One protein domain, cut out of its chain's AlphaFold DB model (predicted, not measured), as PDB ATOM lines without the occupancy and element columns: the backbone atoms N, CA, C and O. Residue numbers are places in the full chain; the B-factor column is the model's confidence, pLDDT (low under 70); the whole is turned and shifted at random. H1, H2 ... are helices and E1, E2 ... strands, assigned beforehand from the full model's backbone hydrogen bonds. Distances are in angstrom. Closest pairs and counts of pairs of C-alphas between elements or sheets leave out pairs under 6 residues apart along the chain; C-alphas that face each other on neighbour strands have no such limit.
ATOM      1  N   ARG A  36      40.037 -11.669 -16.001       76.12
ATOM      2  CA  ARG A  36      41.018 -10.878 -16.730       76.12
ATOM      3  C   ARG A  36      40.520 -10.618 -18.152       76.12
ATOM      4  O   ARG A  36      40.200 -11.533 -18.899       76.12
ATOM      5  N   VAL A  37      40.494  -9.351 -18.541       74.69
ATOM      6  CA  VAL A  37      40.061  -8.902 -19.865       74.69
ATOM      7  C   VAL A  37      41.302  -8.603 -20.699       74.69
ATOM      8  O   VAL A  37      41.825  -7.485 -20.692       74.69
ATOM      9  N   ASP A  38      41.797  -9.615 -21.412       78.00
ATOM     10  CA  ASP A  38      42.986  -9.510 -22.273       78.00
ATOM     11  C   ASP A  38      42.935  -8.344 -23.282       78.00
ATOM     12  O   ASP A  38      43.944  -7.643 -23.407       78.00
ATOM     13  N   PRO A  39      41.784  -8.031 -23.924       76.75
ATOM     14  CA  PRO A  39      41.643  -6.866 -24.809       76.75
ATOM     15  C   PRO A  39      42.030  -5.523 -24.183       76.75
ATOM     16  O   PRO A  39      42.431  -4.599 -24.886       76.75
ATOM     17  N   LEU A  40      41.933  -5.416 -22.857       74.62
ATOM     18  CA  LEU A  40      42.248  -4.217 -22.083       74.62
ATOM     19  C   LEU A  40      43.650  -4.280 -21.462       74.62
ATOM     20  O   LEU A  40      43.877  -3.776 -20.362       74.62
ATOM     21  N   GLY A  41      44.586  -4.964 -22.125       75.81
ATOM     22  CA  GLY A  41      45.935  -5.176 -21.599       75.81
ATOM     23  C   GLY A  41      45.949  -6.047 -20.340       75.81
ATOM     24  O   GLY A  41      46.846  -5.913 -19.511       75.81
ATOM     25  N   GLY A  42      44.943  -6.912 -20.174       81.69
ATOM     26  CA  GLY A  42      44.770  -7.741 -18.985       81.69
ATOM     27  C   GLY A  42      44.146  -7.004 -17.801       81.69
ATOM     28  O   GLY A  42      44.499  -7.300 -16.658       81.69
ATOM     29  N   ALA A  43      43.250  -6.045 -18.059       86.81
ATOM     30  CA  ALA A  43      42.438  -5.408 -17.023       86.81
ATOM     31  C   ALA A  43      41.701  -6.449 -16.177       86.81
ATOM     32  O   ALA A  43      41.436  -7.563 -16.622       86.81
ATOM     33  N   THR A  44      41.366  -6.078 -14.953       90.31
ATOM     34  CA  THR A  44      40.772  -6.989 -13.982       90.31
ATOM     35  C   THR A  44      39.419  -6.479 -13.521       90.31
ATOM     36  O   THR A  44      39.267  -5.285 -13.272       90.31
ATOM     37  N   ILE A  45      38.456  -7.388 -13.384       92.12
ATOM     38  CA  ILE A  45      37.112  -7.100 -12.878       92.12
ATOM     39  C   ILE A  45      36.972  -7.645 -11.452       92.12
ATOM     40  O   ILE A  45      37.299  -8.804 -11.194       92.12
ATOM     41  N   TYR A  46      36.438  -6.820 -10.552       92.44
ATOM     42  CA  TYR A  46      36.140  -7.153  -9.163       92.44
ATOM     43  C   TYR A  46      34.689  -6.814  -8.825       92.44
ATOM     44  O   TYR A  46      34.191  -5.747  -9.189       92.44
ATOM     45  N   CYS A  47      34.046  -7.674  -8.041       93.31
ATOM     46  CA  CYS A  47      32.939  -7.261  -7.192       93.31
ATOM     47  C   CYS A  47      33.546  -6.689  -5.922       93.31
ATOM     48  O   CYS A  47      34.519  -7.229  -5.391       93.31
ATOM     49  N   VAL A  48      33.001  -5.576  -5.450       93.56
ATOM     50  CA  VAL A  48      33.530  -4.895  -4.276       93.56
ATOM     51  C   VAL A  48      32.439  -4.598  -3.259       93.56
ATOM     52  O   VAL A  48      31.295  -4.314  -3.614       93.56
ATOM     53  N   GLY A  49      32.810  -4.651  -1.979       91.81
ATOM     54  CA  GLY A  49      31.956  -4.246  -0.861       91.81
ATOM     55  C   GLY A  49      32.000  -2.739  -0.577       91.81
ATOM     56  O   GLY A  49      32.611  -1.970  -1.317       91.81
ATOM     57  N   ALA A  50      31.415  -2.320   0.552       86.50
ATOM     58  CA  ALA A  50      31.200  -0.913   0.936       86.50
ATOM     59  C   ALA A  50      32.456  -0.009   0.995       86.50
ATOM     60  O   ALA A  50      32.327   1.209   1.067       86.50
ATOM     61  N   ASN A  51      33.660  -0.588   0.940       88.00
ATOM     62  CA  ASN A  51      34.944   0.123   0.973       88.00
ATOM     63  C   ASN A  51      35.812  -0.134  -0.275       88.00
ATOM     64  O   ASN A  51      37.030  -0.000  -0.205       88.00
ATOM     65  N   ASN A  52      35.216  -0.565  -1.391       86.62
ATOM     66  CA  ASN A  52      35.929  -0.982  -2.608       86.62
ATOM     67  C   ASN A  52      36.911  -2.152  -2.402       86.62
ATOM     68  O   ASN A  52      37.816  -2.369  -3.204       86.62
ATOM     69  N   ILE A  53      36.727  -2.915  -1.324       87.56
ATOM     70  CA  ILE A  53      37.496  -4.129  -1.049       87.56
ATOM     71  C   ILE A  53      36.877  -5.266  -1.870       87.56
ATOM     72  O   ILE A  53      35.646  -5.397  -1.825       87.56
ATOM     73  N   PRO A  54      37.684  -6.074  -2.586       88.00
ATOM     74  CA  PRO A  54      37.184  -7.233  -3.311       88.00
ATOM     75  C   PRO A  54      36.325  -8.135  -2.425       88.00
ATOM     76  O   PRO A  54      36.660  -8.390  -1.267       88.00
ATOM     77  N   ASN A  55      35.195  -8.576  -2.962       87.56
ATOM     78  CA  ASN A  55      34.198  -9.356  -2.249       87.56
ATOM     79  C   ASN A  55      33.504 -10.316  -3.223       87.56
ATOM     80  O   ASN A  55      33.433 -10.052  -4.420       87.56
ATOM     81  N   THR A  56      32.929 -11.398  -2.710       87.38
ATOM     82  CA  THR A  56      32.113 -12.347  -3.485       87.38
ATOM     83  C   THR A  56      30.694 -11.827  -3.740       87.38
ATOM     84  O   THR A  56      29.817 -12.586  -4.142       87.38
ATOM     85  N   ASP A  57      30.437 -10.549  -3.458       89.31
ATOM     86  CA  ASP A  57      29.153  -9.887  -3.654       89.31
ATOM     87  C   ASP A  57      29.364  -8.398  -3.980       89.31
ATOM     88  O   ASP A  57      30.128  -7.697  -3.309       89.31
ATOM     89  N   TRP A  58      28.678  -7.915  -5.017       92.75
ATOM     90  CA  TRP A  58      28.687  -6.518  -5.450       92.75
ATOM     91  C   TRP A  58      27.645  -5.663  -4.717       92.75
ATOM     92  O   TRP A  58      27.733  -4.438  -4.769       92.75
ATOM     93  N   THR A  59      26.655  -6.254  -4.034       93.56
ATOM     94  CA  THR A  59      25.473  -5.531  -3.515       93.56
ATOM     95  C   THR A  59      25.793  -4.435  -2.498       93.56
ATOM     96  O   THR A  59      24.990  -3.521  -2.311       93.56
ATOM     97  N   GLN A  60      26.961  -4.497  -1.856       93.06
ATOM     98  CA  GLN A  60      27.394  -3.521  -0.855       93.06
ATOM     99  C   GLN A  60      28.284  -2.403  -1.410       93.06
ATOM    100  O   GLN A  60      28.433  -1.383  -0.741       93.06
ATOM    101  N   GLY A  61      28.896  -2.578  -2.583       95.00
ATOM    102  CA  GLY A  61      29.822  -1.601  -3.162       95.00
ATOM    103  C   GLY A  61      29.587  -1.410  -4.650       95.00
ATOM    104  O   GLY A  61      29.144  -0.340  -5.069       95.00
ATOM    105  N   GLY A  62      29.833  -2.454  -5.437       95.62
ATOM    106  CA  GLY A  62      29.526  -2.473  -6.862       95.62
ATOM    107  C   GLY A  62      30.507  -3.305  -7.676       95.62
ATOM    108  O   GLY A  62      31.070  -4.283  -7.183       95.62
ATOM    109  N   ILE A  63      30.710  -2.896  -8.930       96.19
ATOM    110  CA  ILE A  63      31.681  -3.495  -9.850       96.19
ATOM    111  C   ILE A  63      32.814  -2.505 -10.096       96.19
ATOM    112  O   ILE A  63      32.579  -1.354 -10.471       96.19
ATOM    113  N   LEU A  64      34.043  -2.975  -9.916       95.56
ATOM    114  CA  LEU A  64      35.269  -2.224 -10.144       95.56
ATOM    115  C   LEU A  64      36.091  -2.898 -11.244       95.56
ATOM    116  O   LEU A  64      36.407  -4.081 -11.156       95.56
ATOM    117  N   VAL A  65      36.474  -2.133 -12.260       94.69
ATOM    118  CA  VAL A  65      37.414  -2.553 -13.302       94.69
ATOM    119  C   VAL A  65      38.696  -1.757 -13.138       94.69
ATOM    120  O   VAL A  65      38.667  -0.524 -13.136       94.69
ATOM    121  N   THR A  66      39.826  -2.447 -13.042       93.50
ATOM    122  CA  THR A  66      41.148  -1.824 -12.931       93.50
ATOM    123  C   THR A  66      42.058  -2.228 -14.076       93.50
ATOM    124  O   THR A  66      41.841  -3.249 -14.726       93.50
ATOM    125  N   ASN A  67      43.140  -1.482 -14.283       89.75
ATOM    126  CA  ASN A  67      44.241  -1.970 -15.111       89.75
ATOM    127  C   ASN A  67      44.866  -3.257 -14.520       89.75
ATOM    128  O   ASN A  67      44.558  -3.662 -13.395       89.75
ATOM    129  N   ILE A  68      45.756  -3.900 -15.281       84.38
ATOM    130  CA  ILE A  68      46.390  -5.179 -14.915       84.38
ATOM    131  C   ILE A  68      47.131  -5.159 -13.569       84.38
ATOM    132  O   ILE A  68      47.217  -6.180 -12.893       84.38
ATOM    133  N   ASN A  69      47.631  -3.992 -13.156       83.75
ATOM    134  CA  ASN A  69      48.374  -3.820 -11.907       83.75
ATOM    135  C   ASN A  69      47.470  -3.442 -10.719       83.75
ATOM    136  O   ASN A  69      47.977  -3.171  -9.633       83.75
ATOM    137  N   GLY A  70      46.153  -3.320 -10.923       84.12
ATOM    138  CA  GLY A  70      45.211  -2.873  -9.890       84.12
ATOM    139  C   GLY A  70      45.368  -1.408  -9.467       84.12
ATOM    140  O   GLY A  70      44.725  -0.977  -8.516       84.12
ATOM    141  N   SER A  71      46.232  -0.637 -10.133       87.19
ATOM    142  CA  SER A  71      46.634   0.704  -9.678       87.19
ATOM    143  C   SER A  71      45.699   1.810 -10.161       87.19
ATOM    144  O   SER A  71      45.589   2.853  -9.523       87.19
ATOM    145  N   GLU A  72      45.044   1.599 -11.302       92.19
ATOM    146  CA  GLU A  72      44.164   2.583 -11.926       92.19
ATOM    147  C   GLU A  72      42.758   2.019 -12.065       92.19
ATOM    148  O   GLU A  72      42.582   0.899 -12.546       92.19
ATOM    149  N   THR A  73      41.764   2.817 -11.673       95.06
ATOM    150  CA  THR A  73      40.351   2.509 -11.904       95.06
ATOM    151  C   THR A  73      39.971   2.900 -13.326       95.06
ATOM    152  O   THR A  73      39.965   4.078 -13.674       95.06
ATOM    153  N   LEU A  74      39.615   1.905 -14.134       94.94
ATOM    154  CA  LEU A  74      39.126   2.099 -15.496       94.94
ATOM    155  C   LEU A  74      37.614   2.330 -15.517       94.94
ATOM    156  O   LEU A  74      37.129   3.134 -16.309       94.94
ATOM    157  N   LEU A  75      36.870   1.659 -14.637       96.75
ATOM    158  CA  LEU A  75      35.428   1.823 -14.481       96.75
ATOM    159  C   LEU A  75      35.026   1.464 -13.051       96.75
ATOM    160  O   LEU A  75      35.484   0.459 -12.516       96.75
ATOM    161  N   PHE A  76      34.130   2.247 -12.460       97.38
ATOM    162  CA  PHE A  76      33.423   1.867 -11.243       97.38
ATOM    163  C   PHE A  76      31.930   2.099 -11.448       97.38
ATOM    164  O   PHE A  76      31.533   3.156 -11.941       97.38
ATOM    165  N   VAL A  77      31.117   1.109 -11.086       97.75
ATOM    166  CA  VAL A  77      29.655   1.193 -11.129       97.75
ATOM    167  C   VAL A  77      29.119   0.805  -9.765       97.75
ATOM    168  O   VAL A  77      29.430  -0.280  -9.272       97.75
ATOM    169  N   SER A  78      28.329   1.688  -9.158       97.44
ATOM    170  CA  SER A  78      27.851   1.481  -7.797       97.44
ATOM    171  C   SER A  78      26.786   0.388  -7.731       97.44
ATOM    172  O   SER A  78      26.033   0.157  -8.681       97.44
ATOM    173  N   ALA A  79      26.663  -0.250  -6.568       96.75
ATOM    174  CA  ALA A  79      25.582  -1.195  -6.312       96.75
ATOM    175  C   ALA A  79      24.191  -0.573  -6.525       96.75
ATOM    176  O   ALA A  79      23.283  -1.271  -6.967       96.75
ATOM    177  N   ALA A  80      24.025   0.726  -6.257       96.31
ATOM    178  CA  ALA A  80      22.760   1.427  -6.465       96.31
ATOM    179  C   ALA A  80      22.381   1.491  -7.955       96.31
ATOM    180  O   ALA A  80      21.246   1.174  -8.310       96.31
ATOM    181  N   ASP A  81      23.341   1.816  -8.826       96.88
ATOM    182  CA  ASP A  81      23.121   1.868 -10.278       96.88
ATOM    183  C   ASP A  81      22.820   0.474 -10.843       96.88
ATOM    184  O   ASP A  81      21.952   0.301 -11.698       96.88
ATOM    185  N   ILE A  82      23.500  -0.548 -10.320       96.44
ATOM    186  CA  ILE A  82      23.277  -1.944 -10.706       96.44
ATOM    187  C   ILE A  82      21.904  -2.438 -10.227       96.44
ATOM    188  O   ILE A  82      21.217  -3.137 -10.972       96.44
ATOM    189  N   GLN A  83      21.487  -2.078  -9.007       95.31
ATOM    190  CA  GLN A  83      20.184  -2.452  -8.441       95.31
ATOM    191  C   GLN A  83      19.018  -1.802  -9.184       95.31
ATOM    192  O   GLN A  83      17.969  -2.432  -9.319       95.31
ATOM    193  N   ALA A  84      19.199  -0.589  -9.713       93.75
ATOM    194  CA  ALA A  84      18.199   0.055 -10.563       93.75
ATOM    195  C   ALA A  84      17.908  -0.744 -11.853       93.75
ATOM    196  O   ALA A  84      16.828  -0.610 -12.420       93.75
ATOM    197  N   ALA A  85      18.835  -1.612 -12.272       92.31
ATOM    198  CA  ALA A  85      18.704  -2.535 -13.396       92.31
ATOM    199  C   ALA A  85      18.651  -4.001 -12.920       92.31
ATOM    200  O   ALA A  85      19.426  -4.850 -13.372       92.31
ATOM    201  N   SER A  86      17.767  -4.305 -11.964       87.62
ATOM    202  CA  SER A  86      17.599  -5.666 -11.439       87.62
ATOM    203  C   SER A  86      16.633  -6.511 -12.281       87.62
ATOM    204  O   SER A  86      15.625  -5.986 -12.749       87.62
ATOM    205  N   PRO A  87      16.892  -7.824 -12.428       85.69
ATOM    206  CA  PRO A  87      15.987  -8.759 -13.089       85.69
ATOM    207  C   PRO A  87      14.586  -8.828 -12.464       85.69
ATOM    208  O   PRO A  87      14.447  -8.617 -11.255       85.69
ATOM    209  N   PRO A  88      13.568  -9.237 -13.243       90.25
ATOM    210  CA  PRO A  88      13.637  -9.541 -14.675       90.25
ATOM    211  C   PRO A  88      13.759  -8.265 -15.516       90.25
ATOM    212  O   PRO A  88      13.057  -7.286 -15.274       90.25
ATOM    213  N   LEU A  89      14.649  -8.287 -16.506       91.56
ATOM    214  CA  LEU A  89      14.839  -7.166 -17.427       91.56
ATOM    215  C   LEU A  89      14.108  -7.434 -18.745       91.56
ATOM    216  O   LEU A  89      14.191  -8.535 -19.286       91.56
ATOM    217  N   GLU A  90      13.406  -6.427 -19.265       94.00
ATOM    218  CA  GLU A  90      12.749  -6.497 -20.581       94.00
ATOM    219  C   GLU A  90      13.732  -6.222 -21.731       94.00
ATOM    220  O   GLU A  90      13.559  -6.725 -22.839       94.00
ATOM    221  N   GLU A  91      14.787  -5.456 -21.454       95.50
ATOM    222  CA  GLU A  91      15.842  -5.095 -22.396       95.50
ATOM    223  C   GLU A  91      17.201  -4.968 -21.692       95.50
ATOM    224  O   GLU A  91      17.289  -4.930 -20.465       95.50
ATOM    225  N   ASN A  92      18.279  -4.896 -22.475       96.56
ATOM    226  CA  ASN A  92      19.624  -4.695 -21.941       96.56
ATOM    227  C   ASN A  92      19.775  -3.262 -21.416       96.56
ATOM    228  O   ASN A  92      19.600  -2.299 -22.162       96.56
ATOM    229  N   VAL A  93      20.186  -3.108 -20.159       97.50
ATOM    230  CA  VAL A  93      20.307  -1.803 -19.499       97.50
ATOM    231  C   VAL A  93      21.773  -1.458 -19.278       97.50
ATOM    232  O   VAL A  93      22.507  -2.208 -18.639       97.50
ATOM    233  N   LYS A  94      22.216  -0.297 -19.769       97.56
ATOM    234  CA  LYS A  94      23.551   0.233 -19.457       97.56
ATOM    235  C   LYS A  94      23.550   0.836 -18.054       97.56
ATOM    236  O   LYS A  94      22.828   1.799 -17.815       97.56
ATOM    237  N   VAL A  95      24.388   0.315 -17.163       97.50
ATOM    238  CA  VAL A  95      24.467   0.739 -15.754       97.50
ATOM    239  C   VAL A  95      25.659   1.644 -15.455       97.50
ATOM    240  O   VAL A  95      25.649   2.356 -14.461       97.50
ATOM    241  N   GLY A  96      26.677   1.677 -16.320       97.31
ATOM    242  CA  GLY A  96      27.805   2.586 -16.133       97.31
ATOM    243  C   GLY A  96      28.699   2.712 -17.356       97.31
ATOM    244  O   GLY A  96      28.678   1.866 -18.250       97.31
ATOM    245  N   MET A  97      29.473   3.798 -17.405       97.25
ATOM    246  CA  MET A  97      30.394   4.093 -18.500       97.25
ATOM    247  C   MET A  97      31.542   4.986 -18.026       97.25
ATOM    248  O   MET A  97      31.304   6.001 -17.375       97.25
ATOM    249  N   ALA A  98      32.773   4.635 -18.393       96.50
ATOM    250  CA  ALA A  98      33.976   5.430 -18.149       96.50
ATOM    251  C   ALA A  98      35.114   4.929 -19.044       96.50
ATOM    252  O   ALA A  98      35.164   3.746 -19.360       96.50
ATOM    253  N   ASN A  99      36.027   5.814 -19.456       92.81
ATOM    254  CA  ASN A  99      37.254   5.447 -20.185       92.81
ATOM    255  C   ASN A  99      37.029   4.548 -21.421       92.81
ATOM    256  O   ASN A  99      37.807   3.642 -21.699       92.81
ATOM    257  N   GLY A 100      35.932   4.774 -22.156       91.81
ATOM    258  CA  GLY A 100      35.565   3.961 -23.325       91.81
ATOM    259  C   GLY A 100      34.998   2.573 -22.995       91.81
ATOM    260  O   GLY A 100      34.658   1.832 -23.912       91.81
ATOM    261  N   LEU A 101      34.851   2.243 -21.710       96.31
ATOM    262  CA  LEU A 101      34.181   1.047 -21.214       96.31
ATOM    263  C   LEU A 101      32.718   1.338 -20.898       96.31
ATOM    264  O   LEU A 101      32.382   2.427 -20.434       96.31
ATOM    265  N   SER A 102      31.847   0.357 -21.111       97.69
ATOM    266  CA  SER A 102      30.438   0.405 -20.709       97.69
ATOM    267  C   SER A 102      30.026  -0.909 -20.063       97.69
ATOM    268  O   SER A 102      30.273  -1.968 -20.630       97.69
ATOM    269  N   LEU A 103      29.388  -0.838 -18.896       97.62
ATOM    270  CA  LEU A 103      28.826  -1.996 -18.203       97.62
ATOM    271  C   LEU A 103      27.317  -2.052 -18.427       97.62
ATOM    272  O   LEU A 103      26.618  -1.053 -18.240       97.62
ATOM    273  N   TYR A 104      26.826  -3.234 -18.777       97.62
ATOM    274  CA  TYR A 104      25.418  -3.532 -18.998       97.62
ATOM    275  C   TYR A 104      24.934  -4.645 -18.067       97.62
ATOM    276  O   TYR A 104      25.708  -5.518 -17.675       97.62
ATOM    277  N   ARG A 105      23.633  -4.622 -17.767       96.69
ATOM    278  CA  ARG A 105      22.846  -5.760 -17.284       96.69
ATOM    279  C   ARG A 105      21.994  -6.263 -18.444       96.69
ATOM    280  O   ARG A 105      21.243  -5.483 -19.030       96.69
ATOM    281  N   LEU A 106      22.144  -7.527 -18.810       96.56
ATOM    282  CA  LEU A 106      21.475  -8.128 -19.959       96.56
ATOM    283  C   LEU A 106      20.122  -8.726 -19.579       96.56
ATOM    284  O   LEU A 106      19.948  -9.249 -18.479       96.56
ATOM    285  N   ALA A 107      19.167  -8.668 -20.499       94.25
ATOM    286  CA  ALA A 107      17.888  -9.342 -20.349       94.25
ATOM    287  C   ALA A 107      17.985 -10.840 -20.697       94.25
ATOM    288  O   ALA A 107      18.743 -11.213 -21.594       94.25
ATOM    289  N   PRO A 108      17.170 -11.704 -20.060       92.94
ATOM    290  CA  PRO A 108      16.234 -11.398 -18.970       92.94
ATOM    291  C   PRO A 108      16.838 -11.575 -17.566       92.94
ATOM    292  O   PRO A 108      16.228 -11.172 -16.575       92.94
ATOM    293  N   ASP A 109      18.000 -12.217 -17.476       91.69
ATOM    294  CA  ASP A 109      18.577 -12.782 -16.252       91.69
ATOM    295  C   ASP A 109      19.478 -11.811 -15.476       91.69
ATOM    296  O   ASP A 109      19.844 -12.076 -14.331       91.69
ATOM    297  N   GLY A 110      19.799 -10.659 -16.061       92.62
ATOM    298  CA  GLY A 110      20.689  -9.673 -15.470       92.62
ATOM    299  C   GLY A 110      22.149 -10.085 -15.504       92.62
ATOM    300  O   GLY A 110      22.890  -9.620 -14.636       92.62
ATOM    301  N   THR A 111      22.565 -10.917 -16.462       94.44
ATOM    302  CA  THR A 111      23.983 -11.169 -16.747       94.44
ATOM    303  C   THR A 111      24.723  -9.843 -16.949       94.44
ATOM    304  O   THR A 111      24.189  -8.901 -17.534       94.44
ATOM    305  N   PHE A 112      25.947  -9.732 -16.448       95.25
ATOM    306  CA  PHE A 112      26.782  -8.561 -16.685       95.25
ATOM    307  C   PHE A 112      27.465  -8.658 -18.044       95.25
ATOM    308  O   PHE A 112      27.927  -9.727 -18.433       95.25
ATOM    309  N   GLN A 113      27.580  -7.528 -18.740       95.75
ATOM    310  CA  GLN A 113      28.381  -7.414 -19.955       95.75
ATOM    311  C   GLN A 113      29.236  -6.149 -19.916       95.75
ATOM    312  O   GLN A 113      28.710  -5.041 -19.802       95.75
ATOM    313  N   LEU A 114      30.552  -6.306 -20.040       96.25
ATOM    314  CA  LEU A 114      31.498  -5.213 -20.220       96.25
ATOM    315  C   LEU A 114      31.837  -5.077 -21.703       96.25
ATOM    316  O   LEU A 114      32.378  -6.001 -22.309       96.25
ATOM    317  N   ASN A 115      31.571  -3.897 -22.250       95.75
ATOM    318  CA  ASN A 115      31.918  -3.529 -23.615       95.75
ATOM    319  C   ASN A 115      33.060  -2.521 -23.625       95.75
ATOM    320  O   ASN A 115      33.128  -1.640 -22.767       95.75
ATOM    321  N   GLY A 116      33.903  -2.608 -24.646       93.62
ATOM    322  CA  GLY A 116      34.926  -1.618 -24.954       93.62
ATOM    323  C   GLY A 116      35.467  -1.817 -26.365       93.62
ATOM    324  O   GLY A 116      34.915  -2.593 -27.142       93.62
ATOM    325  N   PHE A 117      36.551  -1.125 -26.702       90.12
ATOM    326  CA  PHE A 117      37.149  -1.198 -28.034       90.12
ATOM    327  C   PHE A 117      38.609  -1.635 -27.966       90.12
ATOM    328  O   PHE A 117      39.365  -1.181 -27.107       90.12
ATOM    329  N   TYR A 118      39.006  -2.498 -28.896       84.81
ATOM    330  CA  TYR A 118      40.406  -2.789 -29.181       84.81
ATOM    331  C   TYR A 118      41.111  -1.560 -29.779       84.81
ATOM    332  O   TYR A 118      40.450  -0.666 -30.318       84.81
ATOM    333  N   PRO A 119      42.458  -1.533 -29.790       83.25
ATOM    334  CA  PRO A 119      43.215  -0.483 -30.474       83.25
ATOM    335  C   PRO A 119      42.892  -0.335 -31.972       83.25
ATOM    336  O   PRO A 119      43.049   0.754 -32.516       83.25
ATOM    337  N   ASP A 120      42.428  -1.399 -32.642       88.69
ATOM    338  CA  ASP A 120      41.998  -1.377 -34.051       88.69
ATOM    339  C   ASP A 120      40.549  -0.878 -34.246       88.69
ATOM    340  O   ASP A 120      40.036  -0.876 -35.364       88.69
ATOM    341  N   GLY A 121      39.888  -0.445 -33.166       87.88
ATOM    342  CA  GLY A 121      38.531   0.098 -33.175       87.88
ATOM    343  C   GLY A 121      37.420  -0.953 -33.181       87.88
ATOM    344  O   GLY A 121      36.247  -0.583 -33.226       87.88
ATOM    345  N   LYS A 122      37.741  -2.252 -33.125       90.69
ATOM    346  CA  LYS A 122      36.718  -3.300 -33.008       90.69
ATOM    347  C   LYS A 122      36.138  -3.348 -31.602       90.69
ATOM    348  O   LYS A 122      36.859  -3.187 -30.621       90.69
ATOM    349  N   LEU A 123      34.838  -3.612 -31.511       91.19
ATOM    350  CA  LEU A 123      34.162  -3.853 -30.241       91.19
ATOM    351  C   LEU A 123      34.635  -5.188 -29.646       91.19
ATOM    352  O   LEU A 123      34.735  -6.183 -30.367       91.19
ATOM    353  N   PHE A 124      34.881  -5.218 -28.340       91.94
ATOM    354  CA  PHE A 124      34.892  -6.457 -27.567       91.94
ATOM    355  C   PHE A 124      33.752  -6.439 -26.556       91.94
ATOM    356  O   PHE A 124      33.343  -5.379 -26.075       91.94
ATOM    357  N   GLU A 125      33.281  -7.634 -26.224       93.44
ATOM    358  CA  GLU A 125      32.216  -7.860 -25.259       93.44
ATOM    359  C   GLU A 125      32.647  -8.999 -24.343       93.44
ATOM    360  O   GLU A 125      33.134 -10.034 -24.803       93.44
ATOM    361  N   PHE A 126      32.503  -8.795 -23.042       91.38
ATOM    362  CA  PHE A 126      32.860  -9.779 -22.034       91.38
ATOM    363  C   PHE A 126      31.695  -9.953 -21.060       91.38
ATOM    364  O   PHE A 126      31.268  -8.974 -20.449       91.38
ATOM    365  N   GLN A 127      31.177 -11.176 -20.925       92.56
ATOM    366  CA  GLN A 127      29.989 -11.475 -20.122       92.56
ATOM    367  C   GLN A 127      30.303 -12.366 -18.918       92.56
ATOM    368  O   GLN A 127      31.130 -13.273 -19.015       92.56
ATOM    369  N   TRP A 128      29.617 -12.126 -17.798       91.56
ATOM    370  CA  TRP A 128      29.685 -12.962 -16.596       91.56
ATOM    371  C   TRP A 128      28.412 -12.834 -15.749       91.56
ATOM    372  O   TRP A 128      27.704 -11.831 -15.814       91.56
ATOM    373  N   THR A 129      28.106 -13.849 -14.942       87.50
ATOM    374  CA  THR A 129      26.829 -13.950 -14.210       87.50
ATOM    375  C   THR A 129      26.934 -13.633 -12.723       87.50
ATOM    376  O   THR A 129      25.963 -13.179 -12.123       87.50
TER     377      THR A 129
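What this domain is: This is residues 36 to 129 of the 193 residues of an uncharacterized protein of Chloroflexi bacterium (UniProt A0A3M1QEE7). This is a small sandwich of two antiparallel sheets: the three strands E1, E2 and E3 stand face to face with the four strands of a strongly twisted sheet, E4 to E7, and the sheets come closest along E3 and E4. The short helix H1 sits at one end of the sandwich, where the chain changes from the first sheet to the second. The printed part has 94 residues, with the order E1 E2 E3 H1 E4 E5 E6 E7; the sheets run E1 E2 E3 and E4 E5 E6 E7. The class is mostly strand, with 46 residues, under half, in named elements. The whole is compact, with a radius of gyration of the C-alphas of 12.7 A and spans of 35 by 30 by 18 A.

How they stand to each other: Start at residues 36 to 37, which pair antiparallel with residues 43 to 44 of E1, residues 43 to 48. Across the hairpin of E1 and E2, residues 62 to 66, look for N 46 and O 64, 2.8 A apart. E3, residues 73 to 78, completes this meander, each strand the antiparallel neighbour of the one before; N 65 and O 75 are 2.8 A apart. H1, residues 79 to 84, has every O i to N i+4 pair within hydrogen-bond range and only grazes this sheet; its closest C-alpha pair with E2 is Ala 79 and Gly 62, 4.2 A. The second meander is E4, residues 93 to 98, E5, residues 101 to 105, E6, residues 112 to 117, and E7, residues 123 to 128. Check N 95 and O 103, 2.8 A, for E4 and E5; N 104 and O 113, 2.8 A, for E5 and E6; N 114 and O 126, 2.8 A, for E6 and E7. H1 is on this sheet at a height of 9.4 A, only just over E4 and E5 with 3 of its C-alphas each, and runs along the strands, at 26 degrees to E4 on the local plane. The two sheets form a sandwich, their facing parts 10.1 A centre to centre and their strands at 30 degrees. The closest C-alphas of E3 and E4 are those of Leu 75 and Ala 98, 5.3 A; E1 is apart from E4, E5, E6 and E7.

Where its parts are: Find C-alpha 43 at (42.438, -5.408, -17.023); from there E1 runs 15.6 A to Val 48. E2 spans 13.1 A, E3 13.2 A and H1 8.6 A. E4 begins at C-alpha 93, (20.307, -1.803, -19.499), and spans 15.5 A; E5 spans 13.8 A and E6 17.0 A. E7 spans 17.0 A and ends at C-alpha 128, (29.685, -12.962, -16.596).

The domain as a whole: The C-alphas farthest apart are those of Asn 69 and Glu 90, 36.8 A. The printed part has no cut. The link from E1 to E2, residues 49 to 61, is long. The mean pLDDT of the printed part is 91.5, and no printed residue is under 70.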